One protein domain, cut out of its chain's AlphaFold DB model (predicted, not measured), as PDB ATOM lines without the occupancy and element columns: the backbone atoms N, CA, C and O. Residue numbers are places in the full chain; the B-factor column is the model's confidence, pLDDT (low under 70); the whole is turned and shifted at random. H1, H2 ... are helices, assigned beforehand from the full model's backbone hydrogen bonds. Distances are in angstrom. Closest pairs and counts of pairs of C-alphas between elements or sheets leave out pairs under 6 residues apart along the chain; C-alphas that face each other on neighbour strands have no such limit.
ATOM      1  N   THR A   4       9.603  25.475  -6.549       47.31
ATOM      2  CA  THR A   4       8.381  25.815  -5.811       47.31
ATOM      3  C   THR A   4       7.672  24.605  -5.178       47.31
ATOM      4  O   THR A   4       7.146  24.709  -4.074       47.31
ATOM      5  N   GLN A   5       7.684  23.429  -5.818       35.50
ATOM      6  CA  GLN A   5       7.016  22.213  -5.319       35.50
ATOM      7  C   GLN A   5       7.811  21.515  -4.204       35.50
ATOM      8  O   GLN A   5       7.233  20.966  -3.265       35.50
ATOM      9  N   VAL A   6       9.144  21.586  -4.266       46.81
ATOM     10  CA  VAL A   6      10.040  21.066  -3.218       46.81
ATOM     11  C   VAL A   6       9.915  21.894  -1.934       46.81
ATOM     12  O   VAL A   6       9.910  21.333  -0.839       46.81
ATOM     13  N   SER A   7       9.747  23.214  -2.064       43.25
ATOM     14  CA  SER A   7       9.563  24.119  -0.922       43.25
ATOM     15  C   SER A   7       8.234  23.866  -0.194       43.25
ATOM     16  O   SER A   7       8.213  23.706   1.025       43.25
ATOM     17  N   LYS A   8       7.137  23.688  -0.947       38.88
ATOM     18  CA  LYS A   8       5.807  23.380  -0.386       38.88
ATOM     19  C   LYS A   8       5.778  22.052   0.388       38.88
ATOM     20  O   LYS A   8       5.177  21.977   1.453       38.88
ATOM     21  N   ARG A   9       6.483  21.016  -0.088       41.00
ATOM     22  CA  ARG A   9       6.538  19.701   0.589       41.00
ATOM     23  C   ARG A   9       7.381  19.699   1.864       41.00
ATOM     24  O   ARG A   9       6.995  19.058   2.839       41.00
ATOM     25  N   LYS A  10       8.504  20.427   1.884       39.66
ATOM     26  CA  LYS A  10       9.295  20.627   3.112       39.66
ATOM     27  C   LYS A  10       8.500  21.400   4.167       39.66
ATOM     28  O   LYS A  10       8.577  21.047   5.340       39.66
ATOM     29  N   ALA A  11       7.706  22.385   3.743       40.62
ATOM     30  CA  ALA A  11       6.810  23.119   4.628       40.62
ATOM     31  C   ALA A  11       5.743  22.194   5.242       40.62
ATOM     32  O   ALA A  11       5.639  22.146   6.461       40.62
ATOM     33  N   SER A  12       5.036  21.376   4.451       37.16
ATOM     34  CA  SER A  12       4.008  20.461   4.987       37.16
ATOM     35  C   SER A  12       4.540  19.443   6.002       37.16
ATOM     36  O   SER A  12       3.896  19.220   7.019       37.16
ATOM     37  N   ILE A  13       5.714  18.846   5.771       42.62
ATOM     38  CA  ILE A  13       6.288  17.853   6.701       42.62
ATOM     39  C   ILE A  13       6.694  18.509   8.028       42.62
ATOM     40  O   ILE A  13       6.461  17.935   9.092       42.62
ATOM     41  N   ALA A  14       7.268  19.714   7.969       48.91
ATOM     42  CA  ALA A  14       7.631  20.486   9.153       48.91
ATOM     43  C   ALA A  14       6.402  20.966   9.943       48.91
ATOM     44  O   ALA A  14       6.479  21.090  11.164       48.91
ATOM     45  N   ILE A  15       5.275  21.212   9.266       53.41
ATOM     46  CA  ILE A  15       4.009  21.605   9.896       53.41
ATOM     47  C   ILE A  15       3.429  20.434  10.704       53.41
ATOM     48  O   ILE A  15       3.148  20.607  11.883       53.41
ATOM     49  N   THR A  16       3.356  19.223  10.138       52.88
ATOM     50  CA  THR A  16       2.804  18.046  10.843       52.88
ATOM     51  C   THR A  16       3.656  17.608  12.039       52.88
ATOM     52  O   THR A  16       3.125  17.222  13.074       52.88
ATOM     53  N   THR A  17       4.989  17.699  11.946       58.47
ATOM     54  CA  THR A  17       5.858  17.377  13.098       58.47
ATOM     55  C   THR A  17       5.792  18.432  14.195       58.47
ATOM     56  O   THR A  17       5.821  18.072  15.369       58.47
ATOM     57  N   ASN A  18       5.682  19.716  13.839       66.31
ATOM     58  CA  ASN A  18       5.452  20.760  14.837       66.31
ATOM     59  C   ASN A  18       4.101  20.585  15.521       66.31
ATOM     60  O   ASN A  18       4.035  20.764  16.730       66.31
ATOM     61  N   ASP A  19       3.053  20.205  14.792       76.25
ATOM     62  CA  ASP A  19       1.725  20.018  15.372       76.25
ATOM     63  C   ASP A  19       1.714  18.897  16.424       76.25
ATOM     64  O   ASP A  19       1.299  19.134  17.555       76.25
ATOM     65  N   HIS A  20       2.298  17.727  16.137       78.00
ATOM     66  CA  HIS A  20       2.358  16.633  17.121       78.00
ATOM     67  C   HIS A  20       3.219  16.965  18.351       78.00
ATOM     68  O   HIS A  20       2.887  16.577  19.471       78.00
ATOM     69  N   ILE A  21       4.326  17.697  18.168       79.12
ATOM     70  CA  ILE A  21       5.142  18.191  19.290       79.12
ATOM     71  C   ILE A  21       4.336  19.197  20.115       79.12
ATOM     72  O   ILE A  21       4.363  19.162  21.342       79.12
ATOM     73  N   THR A  22       3.586  20.071  19.449       82.19
ATOM     74  CA  THR A  22       2.746  21.070  20.107       82.19
ATOM     75  C   THR A  22       1.639  20.386  20.908       82.19
ATOM     76  O   THR A  22       1.460  20.731  22.069       82.19
ATOM     77  N   ARG A  23       0.975  19.354  20.365       81.50
ATOM     78  CA  ARG A  23      -0.001  18.519  21.097       81.50
ATOM     79  C   ARG A  23       0.596  17.883  22.346       81.50
ATOM     80  O   ARG A  23      -0.000  17.975  23.414       81.50
ATOM     81  N   ALA A  24       1.792  17.309  22.233       79.12
ATOM     82  CA  ALA A  24       2.468  16.704  23.373       79.12
ATOM     83  C   ALA A  24       2.774  17.738  24.473       79.12
ATOM     84  O   ALA A  24       2.551  17.471  25.649       79.12
ATOM     85  N   ILE A  25       3.204  18.950  24.099       82.25
ATOM     86  CA  ILE A  25       3.423  20.051  25.052       82.25
ATOM     87  C   ILE A  25       2.106  20.503  25.698       82.25
ATOM     88  O   ILE A  25       2.085  20.790  26.891       82.25
ATOM     89  N   LEU A  26       0.999  20.569  24.947       83.12
ATOM     90  CA  LEU A  26      -0.315  20.893  25.521       83.12
ATOM     91  C   LEU A  26      -0.724  19.878  26.587       83.12
ATOM     92  O   LEU A  26      -1.226  20.288  27.634       83.12
ATOM     93  N   PHE A  27      -0.512  18.595  26.297       80.62
ATOM     94  CA  PHE A  27      -0.846  17.490  27.184       80.62
ATOM     95  C   PHE A  27      -0.031  17.528  28.477       80.62
ATOM     96  O   PHE A  27      -0.605  17.507  29.563       80.62
ATOM     97  N   GLU A  28       1.290  17.696  28.366       81.94
ATOM     98  CA  GLU A  28       2.190  17.814  29.520       81.94
ATOM     99  C   GLU A  28       1.824  19.004  30.423       81.94
ATOM    100  O   GLU A  28       1.926  18.941  31.644       81.94
ATOM    101  N   LEU A  29       1.357  20.107  29.829       81.88
ATOM    102  CA  LEU A  29       0.943  21.303  30.563       81.88
ATOM    103  C   LEU A  29      -0.496  21.226  31.110       81.88
ATOM    104  O   LEU A  29      -0.938  22.168  31.773       81.88
ATOM    105  N   GLY A  30      -1.251  20.159  30.824       78.06
ATOM    106  CA  GLY A  30      -2.654  20.030  31.230       78.06
ATOM    107  C   GLY A  30      -3.584  21.065  30.572       78.06
ATOM    108  O   GLY A  30      -4.594  21.479  31.159       78.06
ATOM    109  N   LEU A  31      -3.214  21.554  29.384       82.69
ATOM    110  CA  LEU A  31      -3.915  22.618  28.654       82.69
ATOM    111  C   LEU A  31      -4.794  22.098  27.508       82.69
ATOM    112  O   LEU A  31      -5.414  22.904  26.803       82.69
ATOM    113  N   GLN A  32      -4.898  20.778  27.345       77.31
ATOM    114  CA  GLN A  32      -5.815  20.136  26.405       77.31
ATOM    115  C   GLN A  32      -7.252  20.661  26.577       77.31
ATOM    116  O   GLN A  32      -7.782  20.772  27.683       77.31
ATOM    117  N   GLY A  33      -7.871  21.076  25.468       71.38
ATOM    118  CA  GLY A  33      -9.230  21.629  25.447       71.38
ATOM    119  C   GLY A  33      -9.395  23.047  26.021       71.38
ATOM    120  O   GLY A  33     -10.525  23.542  26.032       71.38
ATOM    121  N   LYS A  34      -8.315  23.697  26.489       80.12
ATOM    122  CA  LYS A  34      -8.279  25.122  26.898       80.12
ATOM    123  C   LYS A  34      -7.551  26.004  25.885       80.12
ATOM    124  O   LYS A  34      -7.901  27.169  25.723       80.12
ATOM    125  N   VAL A  35      -6.535  25.454  25.229       78.81
ATOM    126  CA  VAL A  35      -5.723  26.109  24.198       78.81
ATOM    127  C   VAL A  35      -5.626  25.147  23.019       78.81
ATOM    128  O   VAL A  35      -5.549  23.941  23.235       78.81
ATOM    129  N   THR A  36      -5.670  25.641  21.783       84.12
ATOM    130  CA  THR A  36      -5.462  24.800  20.588       84.12
ATOM    131  C   THR A  36      -3.979  24.700  20.228       84.12
ATOM    132  O   THR A  36      -3.169  25.543  20.628       84.12
ATOM    133  N   THR A  37      -3.602  23.697  19.434       80.12
ATOM    134  CA  THR A  37      -2.220  23.542  18.952       80.12
ATOM    135  C   THR A  37      -1.768  24.772  18.168       80.12
ATOM    136  O   THR A  37      -0.720  25.343  18.462       80.12
ATOM    137  N   ASP A  38      -2.619  25.288  17.280       80.12
ATOM    138  CA  ASP A  38      -2.371  26.524  16.535       80.12
ATOM    139  C   ASP A  38      -2.148  27.741  17.442       80.12
ATOM    140  O   ASP A  38      -1.280  28.576  17.181       80.12
ATOM    141  N   GLN A  39      -2.908  27.859  18.536       81.31
ATOM    142  CA  GLN A  39      -2.743  28.954  19.492       81.31
ATOM    143  C   GLN A  39      -1.397  28.870  20.219       81.31
ATOM    144  O   GLN A  39      -0.736  29.902  20.391       81.31
ATOM    145  N   LEU A  40      -0.956  27.670  20.607       82.00
ATOM    146  CA  LEU A  40       0.346  27.488  21.247       82.00
ATOM    147  C   LEU A  40       1.501  27.694  20.257       82.00
ATOM    148  O   LEU A  40       2.462  28.394  20.583       82.00
ATOM    149  N   ALA A  41       1.388  27.182  19.031       83.38
ATOM    150  CA  ALA A  41       2.367  27.407  17.970       83.38
ATOM    151  C   ALA A  41       2.511  28.907  17.657       83.38
ATOM    152  O   ALA A  41       3.616  29.457  17.644       83.38
ATOM    153  N   LYS A  42       1.389  29.626  17.539       83.88
ATOM    154  CA  LYS A  42       1.374  31.082  17.340       83.88
ATOM    155  C   LYS A  42       1.962  31.834  18.536       83.88
ATOM    156  O   LYS A  42       2.617  32.865  18.363       83.88
ATOM    157  N   LYS A  43       1.760  31.341  19.764       85.06
ATOM    158  CA  LYS A  43       2.397  31.895  20.968       85.06
ATOM    159  C   LYS A  43       3.916  31.717  20.915       85.06
ATOM    160  O   LYS A  43       4.629  32.691  21.164       85.06
ATOM    161  N   TRP A  44       4.398  30.534  20.538       86.12
ATOM    162  CA  TRP A  44       5.819  30.241  20.335       86.12
ATOM    163  C   TRP A  44       6.450  31.141  19.267       86.12
ATOM    164  O   TRP A  44       7.500  31.741  19.500       86.12
ATOM    165  N   ASP A  45       5.782  31.330  18.129       85.44
ATOM    166  CA  ASP A  45       6.253  32.224  17.069       85.44
ATOM    167  C   ASP A  45       6.332  33.686  17.513       85.44
ATOM    168  O   ASP A  45       7.303  34.380  17.202       85.44
ATOM    169  N   ASN A  46       5.356  34.156  18.293       85.94
ATOM    170  CA  ASN A  46       5.390  35.501  18.864       85.94
ATOM    171  C   ASN A  46       6.540  35.683  19.862       85.94
ATOM    172  O   ASN A  46       7.203  36.720  19.835       85.94
ATOM    173  N   LEU A  47       6.799  34.688  20.715       87.00
ATOM    174  CA  LEU A  47       7.931  34.730  21.642       87.00
ATOM    175  C   LEU A  47       9.265  34.740  20.865       87.00
ATOM    176  O   LEU A  47      10.124  35.568  21.152       87.00
ATOM    177  N   LYS A  48       9.423  33.902  19.828       84.00
ATOM    178  CA  LYS A  48      10.619  33.903  18.960       84.00
ATOM    179  C   LYS A  48      10.830  35.236  18.243       84.00
ATOM    180  O   LYS A  48      11.969  35.677  18.117       84.00
ATOM    181  N   ARG A  49       9.760  35.873  17.752       85.38
ATOM    182  CA  ARG A  49       9.848  37.186  17.090       85.38
ATOM    183  C   ARG A  49      10.379  38.244  18.058       85.38
ATOM    184  O   ARG A  49      11.380  38.881  17.758       85.38
ATOM    185  N   ARG A  50       9.782  38.330  19.248       80.44
ATOM    186  CA  ARG A  50      10.194  39.274  20.296       80.44
ATOM    187  C   ARG A  50      11.618  39.017  20.800       80.44
ATOM    188  O   ARG A  50      12.357  39.955  21.067       80.44
ATOM    189  N   TYR A  51      12.029  37.753  20.877       85.69
ATOM    190  CA  TYR A  51      13.414  37.384  21.166       85.69
ATOM    191  C   TYR A  51      14.391  37.904  20.112       85.69
ATOM    192  O   TYR A  51      15.420  38.468  20.466       85.69
ATOM    193  N   LYS A  52      14.073  37.739  18.821       85.06
ATOM    194  CA  LYS A  52      14.923  38.236  17.731       85.06
ATOM    195  C   LYS A  52      15.042  39.758  17.753       85.06
ATOM    196  O   LYS A  52      16.146  40.250  17.578       85.06
ATOM    197  N   GLU A  53      13.944  40.464  18.013       81.75
ATOM    198  CA  GLU A  53      13.927  41.929  18.148       81.75
ATOM    199  C   GLU A  53      14.845  42.415  19.281       81.75
ATOM    200  O   GLU A  53      15.529  43.417  19.121       81.75
ATOM    201  N   LEU A  54      14.897  41.684  20.401       81.38
ATOM    202  CA  LEU A  54      15.730  42.032  21.557       81.38
ATOM    203  C   LEU A  54      17.181  41.541  21.453       81.38
ATOM    204  O   LEU A  54      18.067  42.142  22.048       81.38
ATOM    205  N   LYS A  55      17.439  40.431  20.750       77.81
ATOM    206  CA  LYS A  55      18.798  39.892  20.553       77.81
ATOM    207  C   LYS A  55      19.533  40.588  19.407       77.81
ATOM    208  O   LYS A  55      20.757  40.662  19.430       77.81
ATOM    209  N   PHE A  56      18.793  41.081  18.418       78.81
ATOM    210  CA  PHE A  56      19.322  41.767  17.243       78.81
ATOM    211  C   PHE A  56      18.545  43.070  17.012       78.81
ATOM    212  O   PHE A  56      17.689  43.117  16.122       78.81
ATOM    213  N   PRO A  57      18.809  44.123  17.808       74.81
ATOM    214  CA  PRO A  57      18.211  45.427  17.574       74.81
ATOM    215  C   PRO A  57      18.503  45.946  16.166       74.81
ATOM    216  O   PRO A  57      19.610  45.805  15.640       74.81
ATOM    217  N   SER A  58      17.512  46.611  15.577       70.94
ATOM    218  CA  SER A  58      17.713  47.424  14.379       70.94
ATOM    219  C   SER A  58      18.725  48.537  14.665       70.94
ATOM    220  O   SER A  58      18.758  49.095  15.762       70.94
ATOM    221  N   ARG A  59      19.556  48.866  13.670       56.19
ATOM    222  CA  ARG A  59      20.653  49.837  13.796       56.19
ATOM    223  C   ARG A  59      20.131  51.168  14.365       56.19
ATOM    224  O   ARG A  59      19.311  51.818  13.726       56.19
ATOM    225  N   GLY A  60      20.604  51.545  15.555       59.66
ATOM    226  CA  GLY A  60      20.218  52.781  16.254       59.66
ATOM    227  C   GLY A  60      19.103  52.646  17.302       59.66
ATOM    228  O   GLY A  60      18.699  53.661  17.859       59.66
ATOM    229  N   VAL A  61      18.603  51.437  17.584       64.00
ATOM    230  CA  VAL A  61      17.626  51.193  18.659       64.00
ATOM    231  C   VAL A  61      18.293  50.436  19.801       64.00
ATOM    232  O   VAL A  61      18.634  49.263  19.655       64.00
ATOM    233  N   ASP A  62      18.426  51.075  20.959       58.84
ATOM    234  CA  ASP A  62      18.873  50.394  22.172       58.84
ATOM    235  C   ASP A  62      17.761  49.465  22.666       58.84
ATOM    236  O   ASP A  62      16.694  49.895  23.107       58.84
ATOM    237  N   THR A  63      17.992  48.156  22.569       65.44
ATOM    238  CA  THR A  63      17.099  47.160  23.167       65.44
ATOM    239  C   THR A  63      17.698  46.692  24.475       65.44
ATOM    240  O   THR A  63      18.855  46.298  24.538       65.44
ATOM    241  N   ASN A  64      16.896  46.745  25.537       72.25
ATOM    242  CA  ASN A  64      17.276  46.202  26.829       72.25
ATOM    243  C   ASN A  64      16.740  44.765  26.938       72.25
ATOM    244  O   ASN A  64      15.519  44.598  27.065       72.25
ATOM    245  N   PRO A  65      17.598  43.730  26.936       71.94
ATOM    246  CA  PRO A  65      17.190  42.341  27.150       71.94
ATOM    247  C   PRO A  65      16.373  42.133  28.432       71.94
ATOM    248  O   PRO A  65      15.482  41.286  28.475       71.94
ATOM    249  N   ASN A  66      16.598  42.974  29.447       68.06
ATOM    250  CA  ASN A  66      15.899  42.915  30.731       68.06
ATOM    251  C   ASN A  66      14.458  43.458  30.668       68.06
ATOM    252  O   ASN A  66      13.697  43.277  31.613       68.06
ATOM    253  N   SER A  67      14.054  44.094  29.561       73.31
ATOM    254  CA  SER A  67      12.682  44.594  29.354       73.31
ATOM    255  C   SER A  67      11.655  43.484  29.095       73.31
ATOM    256  O   SER A  67      10.445  43.731  29.086       73.31
ATOM    257  N   TRP A  68      12.119  42.254  28.862       82.50
ATOM    258  CA  TRP A  68      11.271  41.095  28.645       82.50
ATOM    259  C   TRP A  68      11.696  39.964  29.587       82.50
ATOM    260  O   TRP A  68      12.741  39.354  29.376       82.50
ATOM    261  N   PRO A  69      10.885  39.621  30.602       78.56
ATOM    262  CA  PRO A  69      11.274  38.665  31.647       78.56
ATOM    263  C   PRO A  69      11.521  37.244  31.118       78.56
ATOM    264  O   PRO A  69      12.203  36.439  31.748       78.56
ATOM    265  N   TRP A  70      11.006  36.933  29.928       83.69
ATOM    266  CA  TRP A  70      11.238  35.661  29.250       83.69
ATOM    267  C   TRP A  70      12.499  35.655  28.386       83.69
ATOM    268  O   TRP A  70      12.806  34.610  27.826       83.69
ATOM    269  N   PHE A  71      13.226  36.773  28.264       84.00
ATOM    270  CA  PHE A  71      14.393  36.877  27.390       84.00
ATOM    271  C   PHE A  71      15.446  35.824  27.724       84.00
ATOM    272  O   PHE A  71      15.830  35.078  26.834       84.00
ATOM    273  N   TYR A  72      15.851  35.700  28.990       83.00
ATOM    274  CA  TYR A  72      16.883  34.740  29.395       83.00
ATOM    275  C   TYR A  72      16.417  33.288  29.259       83.00
ATOM    276  O   TYR A  72      17.116  32.485  28.652       83.00
ATOM    277  N   ARG A  73      15.183  32.971  29.679       80.25
ATOM    278  CA  ARG A  73      14.600  31.632  29.465       80.25
ATOM    279  C   ARG A  73      14.464  31.293  27.975       80.25
ATOM    280  O   ARG A  73      14.703  30.164  27.568       80.25
ATOM    281  N   MET A  74      14.103  32.259  27.136       83.62
ATOM    282  CA  MET A  74      14.062  32.056  25.691       83.62
ATOM    283  C   MET A  74      15.473  31.935  25.108       83.62
ATOM    284  O   MET A  74      15.697  31.110  24.231       83.62
ATOM    285  N   ASN A  75      16.436  32.710  25.606       82.75
ATOM    286  CA  ASN A  75      17.826  32.640  25.178       82.75
ATOM    287  C   ASN A  75      18.427  31.265  25.481       82.75
ATOM    288  O   ASN A  75      19.036  30.665  24.605       82.75
ATOM    289  N   ASP A  76      18.166  30.729  26.670       81.44
ATOM    290  CA  ASP A  76      18.566  29.386  27.087       81.44
ATOM    291  C   ASP A  76      17.919  28.296  26.225       81.44
ATOM    292  O   ASP A  76      18.588  27.340  25.831       81.44
ATOM    293  N   ALA A  77      16.638  28.450  25.875       81.12
ATOM    294  CA  ALA A  77      15.951  27.534  24.966       81.12
ATOM    295  C   ALA A  77      16.543  27.578  23.546       81.12
ATOM    296  O   ALA A  77      16.751  26.536  22.930       81.12
ATOM    297  N   MET A  78      16.851  28.775  23.041       80.75
ATOM    298  CA  MET A  78      17.431  28.985  21.711       80.75
ATOM    299  C   MET A  78      18.904  28.557  21.627       80.75
ATOM    300  O   MET A  78      19.353  28.143  20.561       80.75
ATOM    301  N   GLU A  79      19.643  28.622  22.737       77.88
ATOM    302  CA  GLU A  79      21.028  28.146  22.874       77.88
ATOM    303  C   GLU A  79      21.105  26.655  23.251       77.88
ATOM    304  O   GLU A  79      22.194  26.104  23.389       77.88
ATOM    305  N   GLY A  80      19.956  25.980  23.389       73.50
ATOM    306  CA  GLY A  80      19.881  24.544  23.657       73.50
ATOM    307  C   GLY A  80      20.248  24.145  25.089       73.50
ATOM    308  O   GLY A  80      20.394  22.953  25.355       73.50
TER     309      GLY A  80
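Overview. This is residues 4 to 80 of the 405 residues of the protein "Myb_DNA-bind_4 domain-containing protein" of Oryzias javanicus (UniProt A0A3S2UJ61). Two long helices make a loose, lopsided L: H1 is one arm, with residues 4 to 17 sticking out, and H2 rises nearly square from H1's later part. Short H3 packs on the far half of H2, after residues 56 to 70 loop out and fold back. The 77 printed residues hold three named helices, H1, H2, H3 in order, and no named strand: all helix, loose, radius of gyration of the C-alphas 15.6 A, spans 39 by 38 by 21 A.

Arrangement. Residues 18 to 26 of H1 (4 to 28) touch residues 37 to 41 of H2 (37 to 55), about perpendicular at 77 degrees; the closest C-alphas, of Thr 22 and Thr 37, are 5.7 A apart. H3 (71 to 78) touches residues 47 to 54 of H2, closest at the C-alphas of Tyr 51 and Phe 71, 6.3 A, opposite ways at a steep tilt of 69 degrees, only just short of perpendicular. H1 and H3 are apart. In H1, H2 and H3 every O i to N i+4 pair is within hydrogen-bond range.

Along the chain. H1 runs 36.8 A from C-alpha 4 (8.381, 25.815, -5.811); H2 spans 26.7 A; H3 spans 10.2 A to C-alpha 78 (17.431, 28.985, 21.711).

Size, cuts and confidence. The farthest C-alphas, of Gly 33 and Gly 60, are 43.8 A apart. The printed part has no cut; the H2 to H3 link is long. Residues 4 to 18, 59 to 63 and 66 have pLDDT under 70.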